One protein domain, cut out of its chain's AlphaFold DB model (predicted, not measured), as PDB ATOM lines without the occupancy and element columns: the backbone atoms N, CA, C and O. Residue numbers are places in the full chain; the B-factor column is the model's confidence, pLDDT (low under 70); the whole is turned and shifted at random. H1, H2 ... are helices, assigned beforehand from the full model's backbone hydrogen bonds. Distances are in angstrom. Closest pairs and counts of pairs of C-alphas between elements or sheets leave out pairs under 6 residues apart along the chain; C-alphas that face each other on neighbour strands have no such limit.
ATOM      1  N   ASN A 173      22.426 -32.214  34.259       81.06
ATOM      2  CA  ASN A 173      22.267 -32.222  35.714       81.06
ATOM      3  C   ASN A 173      22.891 -33.466  36.378       81.06
ATOM      4  O   ASN A 173      23.362 -33.404  37.512       81.06
ATOM      5  N   ALA A 174      22.926 -34.599  35.671       82.06
ATOM      6  CA  ALA A 174      23.599 -35.800  36.154       82.06
ATOM      7  C   ALA A 174      25.121 -35.669  36.085       82.06
ATOM      8  O   ALA A 174      25.832 -36.164  36.955       82.06
ATOM      9  N   ILE A 175      25.630 -35.002  35.047       84.44
ATOM     10  CA  ILE A 175      27.061 -34.744  34.887       84.44
ATOM     11  C   ILE A 175      27.535 -33.796  35.992       84.44
ATOM     12  O   ILE A 175      28.558 -34.067  36.616       84.44
ATOM     13  N   THR A 176      26.780 -32.732  36.283       85.19
ATOM     14  CA  THR A 176      27.081 -31.821  37.400       85.19
ATOM     15  C   THR A 176      27.031 -32.529  38.750       85.19
ATOM     16  O   THR A 176      27.945 -32.344  39.548       85.19
ATOM     17  N   ALA A 177      26.036 -33.393  38.983       85.62
ATOM     18  CA  ALA A 177      25.955 -34.194  40.205       85.62
ATOM     19  C   ALA A 177      27.150 -35.154  40.342       85.62
ATOM     20  O   ALA A 177      27.778 -35.203  41.390       85.62
ATOM     21  N   LEU A 178      27.536 -35.846  39.262       88.12
ATOM     22  CA  LEU A 178      28.716 -36.719  39.239       88.12
ATOM     23  C   LEU A 178      30.003 -35.958  39.598       88.12
ATOM     24  O   LEU A 178      30.854 -36.487  40.309       88.12
ATOM     25  N   MET A 179      30.163 -34.733  39.091       87.38
ATOM     26  CA  MET A 179      31.329 -33.897  39.390       87.38
ATOM     27  C   MET A 179      31.358 -33.428  40.845       87.38
ATOM     28  O   MET A 179      32.422 -33.463  41.460       87.38
ATOM     29  N   ALA A 180      30.210 -33.015  41.389       85.88
ATOM     30  CA  ALA A 180      30.092 -32.610  42.787       85.88
ATOM     31  C   ALA A 180      30.438 -33.775  43.726       85.88
ATOM     32  O   ALA A 180      31.324 -33.645  44.567       85.88
ATOM     33  N   GLU A 181      29.855 -34.952  43.487       87.50
ATOM     34  CA  GLU A 181      30.129 -36.149  44.285       87.50
ATOM     35  C   GLU A 181      31.600 -36.574  44.203       87.50
ATOM     36  O   GLU A 181      32.208 -37.003  45.184       87.50
ATOM     37  N   TYR A 182      32.204 -36.445  43.018       87.81
ATOM     38  CA  TYR A 182      33.626 -36.717  42.852       87.81
ATOM     39  C   TYR A 182      34.489 -35.752  43.668       87.81
ATOM     40  O   TYR A 182      35.467 -36.194  44.271       87.81
ATOM     41  N   LYS A 183      34.146 -34.457  43.702       84.81
ATOM     42  CA  LYS A 183      34.868 -33.443  44.485       84.81
ATOM     43  C   LYS A 183      34.865 -33.801  45.972       84.81
ATOM     44  O   LYS A 183      35.927 -33.792  46.592       84.81
ATOM     45  N   ASP A 184      33.719 -34.215  46.503       84.06
ATOM     46  CA  ASP A 184      33.579 -34.619  47.908       84.06
ATOM     47  C   ASP A 184      34.395 -35.878  48.241       84.06
ATOM     48  O   ASP A 184      34.943 -36.020  49.336       84.06
ATOM     49  N   HIS A 185      34.543 -36.782  47.270       82.62
ATOM     50  CA  HIS A 185      35.323 -38.009  47.408       82.62
ATOM     51  C   HIS A 185      36.782 -37.902  46.924       82.62
ATOM     52  O   HIS A 185      37.532 -38.879  47.029       82.62
ATOM     53  N   ALA A 186      37.232 -36.739  46.442       78.62
ATOM     54  CA  ALA A 186      38.548 -36.560  45.822       78.62
ATOM     55  C   ALA A 186      39.710 -36.881  46.780       78.62
ATOM     56  O   ALA A 186      40.671 -37.550  46.396       78.62
ATOM     57  N   THR A 187      39.594 -36.488  48.050       75.12
ATOM     58  CA  THR A 187      40.574 -36.810  49.105       75.12
ATOM     59  C   THR A 187      40.678 -38.318  49.347       75.12
ATOM     60  O   THR A 187      41.770 -38.855  49.524       75.12
ATOM     61  N   SER A 188      39.556 -39.037  49.264       74.81
ATOM     62  CA  SER A 188      39.520 -40.496  49.406       74.81
ATOM     63  C   SER A 188      40.193 -41.199  48.223       74.81
ATOM     64  O   SER A 188      40.885 -42.199  48.419       74.81
ATOM     65  N   PHE A 189      40.056 -40.654  47.007       76.19
ATOM     66  CA  PHE A 189      40.772 -41.149  45.827       76.19
ATOM     67  C   PHE A 189      42.291 -40.967  45.937       76.19
ATOM     68  O   PHE A 189      43.032 -41.818  45.442       76.19
ATOM     69  N   GLN A 190      42.757 -39.894  46.585       72.00
ATOM     70  CA  GLN A 190      44.185 -39.640  46.804       72.00
ATOM     71  C   GLN A 190      44.794 -40.565  47.869       72.00
ATOM     72  O   GLN A 190      45.920 -41.023  47.702       72.00
ATOM     73  N   ILE A 191      44.051 -40.865  48.938       70.69
ATOM     74  CA  ILE A 191      44.545 -41.677  50.062       70.69
ATOM     75  C   ILE A 191      44.506 -43.180  49.744       70.69
ATOM     76  O   ILE A 191      45.377 -43.926  50.187       70.69
ATOM     77  N   ASN A 192      43.500 -43.652  49.000       60.66
ATOM     78  CA  ASN A 192      43.221 -45.083  48.885       60.66
ATOM     79  C   ASN A 192      43.320 -45.596  47.442       60.66
ATOM     80  O   ASN A 192      42.320 -45.707  46.740       60.66
ATOM     81  N   THR A 193      44.525 -45.966  47.005       59.22
ATOM     82  CA  THR A 193      44.814 -46.417  45.628       59.22
ATOM     83  C   THR A 193      44.159 -47.751  45.256       59.22
ATOM     84  O   THR A 193      43.920 -48.005  44.080       59.22
ATOM     85  N   LYS A 194      43.863 -48.617  46.237       56.09
ATOM     86  CA  LYS A 194      43.244 -49.939  46.008       56.09
ATOM     87  C   LYS A 194      41.714 -49.924  46.149       56.09
ATOM     88  O   LYS A 194      41.059 -50.870  45.728       56.09
ATOM     89  N   GLY A 195      41.143 -48.855  46.711       66.94
ATOM     90  CA  GLY A 195      39.713 -48.734  47.022       66.94
ATOM     91  C   GLY A 195      38.878 -47.949  46.007       66.94
ATOM     92  O   GLY A 195      37.713 -47.674  46.280       66.94
ATOM     93  N   HIS A 196      39.429 -47.565  44.849       76.81
ATOM     94  CA  HIS A 196      38.732 -46.696  43.882       76.81
ATOM     95  C   HIS A 196      37.393 -47.270  43.415       76.81
ATOM     96  O   HIS A 196      36.430 -46.522  43.276       76.81
ATOM     97  N   THR A 197      37.298 -48.589  43.246       80.31
ATOM     98  CA  THR A 197      36.043 -49.268  42.893       80.31
ATOM     99  C   THR A 197      34.947 -49.033  43.932       80.31
ATOM    100  O   THR A 197      33.807 -48.758  43.563       80.31
ATOM    101  N   GLU A 198      35.278 -49.087  45.223       81.31
ATOM    102  CA  GLU A 198      34.314 -48.874  46.311       81.31
ATOM    103  C   GLU A 198      33.867 -47.412  46.390       81.31
ATOM    104  O   GLU A 198      32.692 -47.125  46.618       81.31
ATOM    105  N   ILE A 199      34.775 -46.479  46.102       84.19
ATOM    106  CA  ILE A 199      34.438 -45.055  46.012       84.19
ATOM    107  C   ILE A 199      33.480 -44.812  44.835       84.19
ATOM    108  O   ILE A 199      32.469 -44.131  44.995       84.19
ATOM    109  N   TRP A 200      33.723 -45.431  43.675       86.44
ATOM    110  CA  TRP A 200      32.808 -45.341  42.532       86.44
ATOM    111  C   TRP A 200      31.445 -45.977  42.802       86.44
ATOM    112  O   TRP A 200      30.434 -45.455  42.333       86.44
ATOM    113  N   LYS A 201      31.388 -47.075  43.565       86.81
ATOM    114  CA  LYS A 201      30.115 -47.658  44.020       86.81
ATOM    115  C   LYS A 201      29.345 -46.691  44.911       86.81
ATOM    116  O   LYS A 201      28.143 -46.529  44.719       86.81
ATOM    117  N   LYS A 202      30.030 -46.005  45.830       86.19
ATOM    118  CA  LYS A 202      29.413 -44.984  46.686       86.19
ATOM    119  C   LYS A 202      28.863 -43.810  45.869       86.19
ATOM    120  O   LYS A 202      27.707 -43.445  46.043       86.19
ATOM    121  N   ILE A 203      29.642 -43.303  44.912       87.88
ATOM    122  CA  ILE A 203      29.214 -42.236  43.991       87.88
ATOM    123  C   ILE A 203      27.995 -42.668  43.163       87.88
ATOM    124  O   ILE A 203      27.025 -41.924  43.050       87.88
ATOM    125  N   SER A 204      28.016 -43.884  42.612       87.56
ATOM    126  CA  SER A 204      26.888 -44.459  41.866       87.56
ATOM    127  C   SER A 204      25.632 -44.569  42.733       87.56
ATOM    128  O   SER A 204      24.559 -44.153  42.307       87.56
ATOM    129  N   SER A 205      25.765 -45.020  43.984       84.25
ATOM    130  CA  SER A 205      24.650 -45.072  44.935       84.25
ATOM    131  C   SER A 205      24.072 -43.687  45.233       84.25
ATOM    132  O   SER A 205      22.854 -43.532  45.294       84.25
ATOM    133  N   ASN A 206      24.917 -42.666  45.387       85.69
ATOM    134  CA  ASN A 206      24.453 -41.299  45.627       85.69
ATOM    135  C   ASN A 206      23.751 -40.712  44.393       85.69
ATOM    136  O   ASN A 206      22.701 -40.083  44.514       85.69
ATOM    137  N   LEU A 207      24.252 -40.996  43.189       84.06
ATOM    138  CA  LEU A 207      23.568 -40.653  41.939       84.06
ATOM    139  C   LEU A 207      22.203 -41.341  41.818       84.06
ATOM    140  O   LEU A 207      21.235 -40.692  41.424       84.06
ATOM    141  N   HIS A 208      22.100 -42.610  42.224       86.75
ATOM    142  CA  HIS A 208      20.836 -43.346  42.232       86.75
ATOM    143  C   HIS A 208      19.807 -42.701  43.171       86.75
ATOM    144  O   HIS A 208      18.644 -42.571  42.790       86.75
ATOM    145  N   MET A 209      20.223 -42.240  44.358       82.81
ATOM    146  CA  MET A 209      19.341 -41.506  45.282       82.81
ATOM    147  C   MET A 209      18.825 -40.193  44.680       82.81
ATOM    148  O   MET A 209      17.691 -39.802  44.935       82.81
ATOM    149  N   ASN A 210      19.627 -39.554  43.828       77.69
ATOM    150  CA  ASN A 210      19.253 -38.348  43.090       77.69
ATOM    151  C   ASN A 210      18.418 -38.632  41.822       77.69
ATOM    152  O   ASN A 210      18.159 -37.720  41.038       77.69
ATOM    153  N   GLY A 211      17.993 -39.882  41.604       78.00
ATOM    154  CA  GLY A 211      17.156 -40.290  40.472       78.00
ATOM    155  C   GLY A 211      17.928 -40.636  39.196       78.00
ATOM    156  O   GLY A 211      17.315 -40.848  38.149       78.00
ATOM    157  N   TYR A 212      19.259 -40.717  39.257       79.56
ATOM    158  CA  TYR A 212      20.112 -41.059  38.120       79.56
ATOM    159  C   TYR A 212      20.619 -42.497  38.226       79.56
ATOM    160  O   TYR A 212      21.495 -42.793  39.030       79.56
ATOM    161  N   LEU A 213      20.097 -43.392  37.390       80.31
ATOM    162  CA  LEU A 213      20.446 -44.817  37.406       80.31
ATOM    163  C   LEU A 213      21.686 -45.092  36.541       80.31
ATOM    164  O   LEU A 213      21.578 -45.460  35.371       80.31
ATOM    165  N   TYR A 214      22.871 -44.895  37.122       80.19
ATOM    166  CA  TYR A 214      24.154 -45.183  36.485       80.19
ATOM    167  C   TYR A 214      25.017 -46.073  37.369       80.19
ATOM    168  O   TYR A 214      25.361 -45.722  38.495       80.19
ATOM    169  N   THR A 215      25.463 -47.195  36.813       80.38
ATOM    170  CA  THR A 215      26.413 -48.105  37.456       80.38
ATOM    171  C   THR A 215      27.746 -47.417  37.748       80.38
ATOM    172  O   THR A 215      28.170 -46.480  37.060       80.38
ATOM    173  N   HIS A 216      28.472 -47.940  38.735       81.75
ATOM    174  CA  HIS A 216      29.787 -47.426  39.110       81.75
ATOM    175  C   HIS A 216      30.785 -47.402  37.935       81.75
ATOM    176  O   HIS A 216      31.545 -46.446  37.802       81.75
ATOM    177  N   LYS A 217      30.733 -48.394  37.028       79.50
ATOM    178  CA  LYS A 217      31.574 -48.443  35.816       79.50
ATOM    179  C   LYS A 217      31.219 -47.340  34.820       79.50
ATOM    180  O   LYS A 217      32.113 -46.723  34.242       79.50
ATOM    181  N   GLN A 218      29.928 -47.059  34.632       78.94
ATOM    182  CA  GLN A 218      29.483 -45.960  33.771       78.94
ATOM    183  C   GLN A 218      29.913 -44.606  34.341       78.94
ATOM    184  O   GLN A 218      30.391 -43.760  33.586       78.94
ATOM    185  N   CYS A 219      29.793 -44.417  35.660       79.12
ATOM    186  CA  CYS A 219      30.251 -43.209  36.351       79.12
ATOM    187  C   CYS A 219      31.755 -42.996  36.154       79.12
ATOM    188  O   CYS A 219      32.183 -41.921  35.730       79.12
ATOM    189  N   GLU A 220      32.548 -44.045  36.368       84.19
ATOM    190  CA  GLU A 220      33.998 -44.014  36.186       84.19
ATOM    191  C   GLU A 220      34.389 -43.685  34.736       84.19
ATOM    192  O   GLU A 220      35.191 -42.780  34.490       84.19
ATOM    193  N   ASN A 221      33.809 -44.387  33.757       80.19
ATOM    194  CA  ASN A 221      34.103 -44.163  32.340       80.19
ATOM    195  C   ASN A 221      33.701 -42.756  31.890       80.19
ATOM    196  O   ASN A 221      34.470 -42.081  31.198       80.19
ATOM    197  N   LYS A 222      32.526 -42.277  32.317       84.56
ATOM    198  CA  LYS A 222      32.075 -40.917  32.018       84.56
ATOM    199  C   LYS A 222      33.038 -39.888  32.594       84.56
ATOM    200  O   LYS A 222      33.451 -38.979  31.875       84.56
ATOM    201  N   PHE A 223      33.439 -40.060  33.850       83.69
ATOM    202  CA  PHE A 223      34.363 -39.153  34.514       83.69
ATOM    203  C   PHE A 223      35.742 -39.133  33.839       83.69
ATOM    204  O   PHE A 223      36.279 -38.060  33.563       83.69
ATOM    205  N   LYS A 224      36.291 -40.301  33.474       82.25
ATOM    206  CA  LYS A 224      37.548 -40.404  32.710       82.25
ATOM    207  C   LYS A 224      37.469 -39.654  31.381       82.25
ATOM    208  O   LYS A 224      38.409 -38.943  31.026       82.25
ATOM    209  N   ASN A 225      36.361 -39.783  30.657       78.06
ATOM    210  CA  ASN A 225      36.167 -39.090  29.384       78.06
ATOM    211  C   ASN A 225      36.067 -37.569  29.563       78.06
ATOM    212  O   ASN A 225      36.695 -36.825  28.810       78.06
ATOM    213  N   LEU A 226      35.346 -37.100  30.585       80.62
ATOM    214  CA  LEU A 226      35.271 -35.675  30.921       80.62
ATOM    215  C   LEU A 226      36.646 -35.112  31.307       80.62
ATOM    216  O   LEU A 226      37.049 -34.071  30.794       80.62
ATOM    217  N   LYS A 227      37.417 -35.848  32.116       81.44
ATOM    218  CA  LYS A 227      38.781 -35.468  32.502       81.44
ATOM    219  C   LYS A 227      39.725 -35.375  31.299       81.44
ATOM    220  O   LYS A 227      40.494 -34.423  31.195       81.44
ATOM    221  N   LYS A 228      39.648 -36.321  30.356       78.38
ATOM    222  CA  LYS A 228      40.417 -36.258  29.097       78.38
ATOM    223  C   LYS A 228      40.082 -34.999  28.293       78.38
ATOM    224  O   LYS A 228      40.995 -34.316  27.841       78.38
ATOM    225  N   ARG A 229      38.792 -34.666  28.149       75.88
ATOM    226  CA  ARG A 229      38.349 -33.442  27.454       75.88
ATOM    227  C   ARG A 229      38.830 -32.169  28.150       75.88
ATOM    228  O   ARG A 229      39.229 -31.231  27.466       75.88
ATOM    229  N   TYR A 230      38.836 -32.151  29.481       79.06
ATOM    230  CA  TYR A 230      39.399 -31.047  30.256       79.06
ATOM    231  C   TYR A 230      40.886 -30.835  29.944       79.06
ATOM    232  O   TYR A 230      41.273 -29.728  29.575       79.06
ATOM    233  N   HIS A 231      41.708 -31.888  30.004       78.56
ATOM    234  CA  HIS A 231      43.134 -31.779  29.675       78.56
ATOM    235  C   HIS A 231      43.364 -31.352  28.222       78.56
ATOM    236  O   HIS A 231      44.142 -30.435  27.982       78.56
ATOM    237  N   ALA A 232      42.610 -31.912  27.271       75.25
ATOM    238  CA  ALA A 232      42.677 -31.493  25.871       75.25
ATOM    239  C   ALA A 232      42.361 -29.995  25.689       75.25
ATOM    240  O   ALA A 232      43.010 -29.321  24.890       75.25
ATOM    241  N   LYS A 233      41.404 -29.447  26.455       77.44
ATOM    242  CA  LYS A 233      41.110 -28.006  26.459       77.44
ATOM    243  C   LYS A 233      42.253 -27.182  27.057       77.44
ATOM    244  O   LYS A 233      42.604 -26.152  26.491       77.44
ATOM    245  N   ILE A 234      42.847 -27.626  28.165       79.56
ATOM    246  CA  ILE A 234      44.009 -26.960  28.776       79.56
ATOM    247  C   ILE A 234      45.196 -26.928  27.805       79.56
ATOM    248  O   ILE A 234      45.839 -25.889  27.656       79.56
ATOM    249  N   ASP A 235      45.465 -28.030  27.111       78.12
ATOM    250  CA  ASP A 235      46.558 -28.118  26.140       78.12
ATOM    251  C   ASP A 235      46.295 -27.229  24.915       78.12
ATOM    252  O   ASP A 235      47.189 -26.508  24.466       78.12
ATOM    253  N   ASN A 236      45.045 -27.190  24.435       76.62
ATOM    254  CA  ASN A 236      44.603 -26.266  23.388       76.62
ATOM    255  C   ASN A 236      44.772 -24.790  23.803       76.62
ATOM    256  O   ASN A 236      45.209 -23.984  22.990       76.62
ATOM    257  N   MET A 237      44.515 -24.438  25.068       72.75
ATOM    258  CA  MET A 237      44.731 -23.079  25.594       72.75
ATOM    259  C   MET A 237      46.215 -22.714  25.760       72.75
ATOM    260  O   MET A 237      46.594 -21.558  25.567       72.75
ATOM    261  N   LYS A 238      47.066 -23.676  26.137       69.38
ATOM    262  CA  LYS A 238      48.516 -23.467  26.298       69.38
ATOM    263  C   LYS A 238      49.224 -23.317  24.953       69.38
ATOM    264  O   LYS A 238      50.159 -22.524  24.834       69.38
ATOM    265  N   SER A 239      48.766 -24.045  23.936       61.03
ATOM    266  CA  SER A 239      49.282 -23.961  22.572       61.03
ATOM    267  C   SER A 239      48.768 -22.706  21.857       61.03
ATOM    268  O   SER A 239      47.904 -22.769  20.991       61.03
ATOM    269  N   LYS A 240      49.343 -21.539  22.172       54.69
ATOM    270  CA  LYS A 240      49.073 -20.269  21.462       54.69
ATOM    271  C   LYS A 240      49.494 -20.270  19.976       54.69
ATOM    272  O   LYS A 240      49.305 -19.265  19.302       54.69
ATOM    273  N   GLN A 241      50.121 -21.343  19.485       52.19
ATOM    274  CA  GLN A 241      50.786 -21.392  18.174       52.19
ATOM    275  C   GLN A 241      50.006 -22.141  17.090       52.19
ATOM    276  O   GLN A 241      50.266 -21.940  15.907       52.19
ATOM    277  N   THR A 242      49.047 -22.986  17.452       53.62
ATOM    278  CA  THR A 242      48.193 -23.661  16.475       53.62
ATOM    279  C   THR A 242      46.921 -22.845  16.342       53.62
ATOM    280  O   THR A 242      46.166 -22.749  17.300       53.62
ATOM    281  N   GLY A 243      46.647 -22.273  15.168       54.88
ATOM    282  CA  GLY A 243      45.371 -21.614  14.836       54.88
ATOM    283  C   GLY A 243      44.158 -22.561  14.839       54.88
ATOM    284  O   GLY A 243      43.235 -22.384  14.052       54.88
ATOM    285  N   ALA A 244      44.185 -23.599  15.677       56.53
ATOM    286  CA  ALA A 244      43.114 -24.540  15.905       56.53
ATOM    287  C   ALA A 244      41.974 -23.849  16.672       56.53
ATOM    288  O   ALA A 244      42.234 -23.055  17.583       56.53
ATOM    289  N   PRO A 245      40.710 -24.150  16.335       56.56
ATOM    290  CA  PRO A 245      39.561 -23.570  17.013       56.56
ATOM    291  C   PRO A 245      39.581 -23.908  18.507       56.56
ATOM    292  O   PRO A 245      39.975 -25.003  18.914       56.56
ATOM    293  N   ALA A 246      39.145 -22.949  19.327       61.59
ATOM    294  CA  ALA A 246      39.078 -23.116  20.771       61.59
ATOM    295  C   ALA A 246      38.151 -24.285  21.128       61.59
ATOM    296  O   ALA A 246      36.971 -24.295  20.762       61.59
ATOM    297  N   LEU A 247      38.675 -25.265  21.867       67.44
ATOM    298  CA  LEU A 247      37.899 -26.440  22.247       67.44
ATOM    299  C   LEU A 247      36.783 -26.040  23.225       67.44
ATOM    300  O   LEU A 247      37.037 -25.588  24.347       67.44
ATOM    301  N   ARG A 248      35.523 -26.213  22.806       65.19
ATOM    302  CA  ARG A 248      34.361 -25.991  23.673       65.19
ATOM    303  C   ARG A 248      34.202 -27.156  24.650       65.19
ATOM    304  O   ARG A 248      34.157 -28.331  24.284       65.19
ATOM    305  N   PHE A 249      34.134 -26.801  25.925       74.44
ATOM    306  CA  PHE A 249      33.867 -27.716  27.024       74.44
ATOM    307  C   PHE A 249      33.079 -26.934  28.063       74.44
ATOM    308  O   PHE A 249      33.635 -26.036  28.701       74.44
ATOM    309  N   ASP A 250      31.793 -27.254  28.163       75.56
ATOM    310  CA  ASP A 250      30.820 -26.494  28.954       75.56
ATOM    311  C   ASP A 250      31.010 -26.703  30.463       75.56
ATOM    312  O   ASP A 250      30.625 -25.862  31.263       75.56
ATOM    313  N   TYR A 251      31.682 -27.786  30.857       77.94
ATOM    314  CA  TYR A 251      31.986 -28.116  32.254       77.94
ATOM    315  C   TYR A 251      33.415 -27.736  32.659       77.94
ATOM    316  O   TYR A 251      33.967 -28.289  33.611       77.94
ATOM    317  N   PHE A 252      34.048 -26.835  31.904       76.12
ATOM    318  CA  PHE A 252      35.441 -26.464  32.130       76.12
ATOM    319  C   PHE A 252      35.657 -25.805  33.481       76.12
ATOM    320  O   PHE A 252      36.585 -26.207  34.168       76.12
ATOM    321  N   ASP A 253      34.803 -24.862  33.872       77.19
ATOM    322  CA  ASP A 253      34.994 -24.088  35.103       77.19
ATOM    323  C   ASP A 253      34.936 -24.993  36.341       77.19
ATOM    324  O   ASP A 253      35.803 -24.924  37.207       77.19
ATOM    325  N   ILE A 254      33.995 -25.943  36.352       76.50
ATOM    326  CA  ILE A 254      33.836 -26.937  37.423       76.50
ATOM    327  C   ILE A 254      35.060 -27.864  37.489       76.50
ATOM    328  O   ILE A 254      35.591 -28.134  38.564       76.50
ATOM    329  N   PHE A 255      35.549 -28.346  36.341       78.62
ATOM    330  CA  PHE A 255      36.763 -29.169  36.302       78.62
ATOM    331  C   PHE A 255      38.020 -28.374  36.674       78.62
ATOM    332  O   PHE A 255      38.918 -28.917  37.313       78.62
ATOM    333  N   HIS A 256      38.098 -27.104  36.286       79.38
ATOM    334  CA  HIS A 256      39.221 -26.235  36.600       79.38
ATOM    335  C   HIS A 256      39.267 -25.891  38.091       79.38
ATOM    336  O   HIS A 256      40.346 -25.812  38.658       79.38
ATOM    337  N   GLU A 257      38.125 -25.795  38.767       80.25
ATOM    338  CA  GLU A 257      38.079 -25.645  40.225       80.25
ATOM    339  C   GLU A 257      38.630 -26.882  40.961       80.25
ATOM    340  O   GLU A 257      39.292 -26.756  41.987       80.25
ATOM    341  N   ILE A 258      38.388 -28.084  40.426       74.69
ATOM    342  CA  ILE A 258      38.823 -29.352  41.038       74.69
ATOM    343  C   ILE A 258      40.293 -29.678  40.716       74.69
ATOM    344  O   ILE A 258      40.995 -30.247  41.547       74.69
ATOM    345  N   PHE A 259      40.756 -29.364  39.501       71.94
ATOM    346  CA  PHE A 259      42.056 -29.805  38.966       71.94
ATOM    347  C   PHE A 259      43.003 -28.666  38.557       71.94
ATOM    348  O   PHE A 259      44.063 -28.937  37.998       71.94
ATOM    349  N   GLY A 260      42.597 -27.409  38.708       65.25
ATOM    350  CA  GLY A 260      43.364 -26.226  38.302       65.25
ATOM    351  C   GLY A 260      44.246 -25.626  39.399       65.25
ATOM    352  O   GLY A 260      44.811 -24.560  39.164       65.25
ATOM    353  N   GLN A 261      44.350 -26.283  40.560       52.06
ATOM    354  CA  GLN A 261      45.308 -25.953  41.622       52.06
ATOM    355  C   GLN A 261      46.648 -26.660  41.415       52.06
ATOM    356  O   GLN A 261      46.637 -27.842  40.997       52.06
TER     357      GLN A 261
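This is residues 173 to 261 of the 261 residues of the protein "Myb_DNA-bind_4 domain-containing protein" of Temnothorax longispinosus (UniProt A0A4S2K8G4). A helical hairpin, H1 and H2, lies across one end of the long helix H3; a loop folds back from H3's other end to the short helix H4, which crosses H3. The printed part has 89 residues, with four named helices, H1, H2, H3 and H4 in chain order, that hold 64 of them, and no named strand; the class is all helix. The whole is elongated, 44 by 29 by 19 A, and only just compact, close to loose, with a radius of gyration of the C-alphas of 14.6 A.

H1, residues 173 to 191, and H2, residues 196 to 209, form a hairpin; their closest C-alphas, Glu 181 and Ile 203, are 6.2 A apart. H3, residues 216 to 238, touches H2 about perpendicular at 77 degrees, with residues 216 to 220 alone; the closest C-alphas, Lys 201 and His 216, are 4.9 A apart. H4, residues 252 to 259, touches residues 227 to 230 of H3 alone; the closest C-alphas, Tyr 230 and Phe 252, are 6.3 A apart. H2 and H4 are apart. O i to N i+4 pairs are within hydrogen-bond range throughout H2, H3 and H4, and in 13 of 15 in H1.

H1 begins at C-alpha 173 (22.267, -32.222, 35.714) and H4 ends at C-alpha 259 (42.056, -29.805, 38.966). H3 is 33.0 A long.

The printed part has no cut. The link H3 to H4 is long. Residues 192 to 195, 238 to 248 and 260 to 261 have pLDDT under 70.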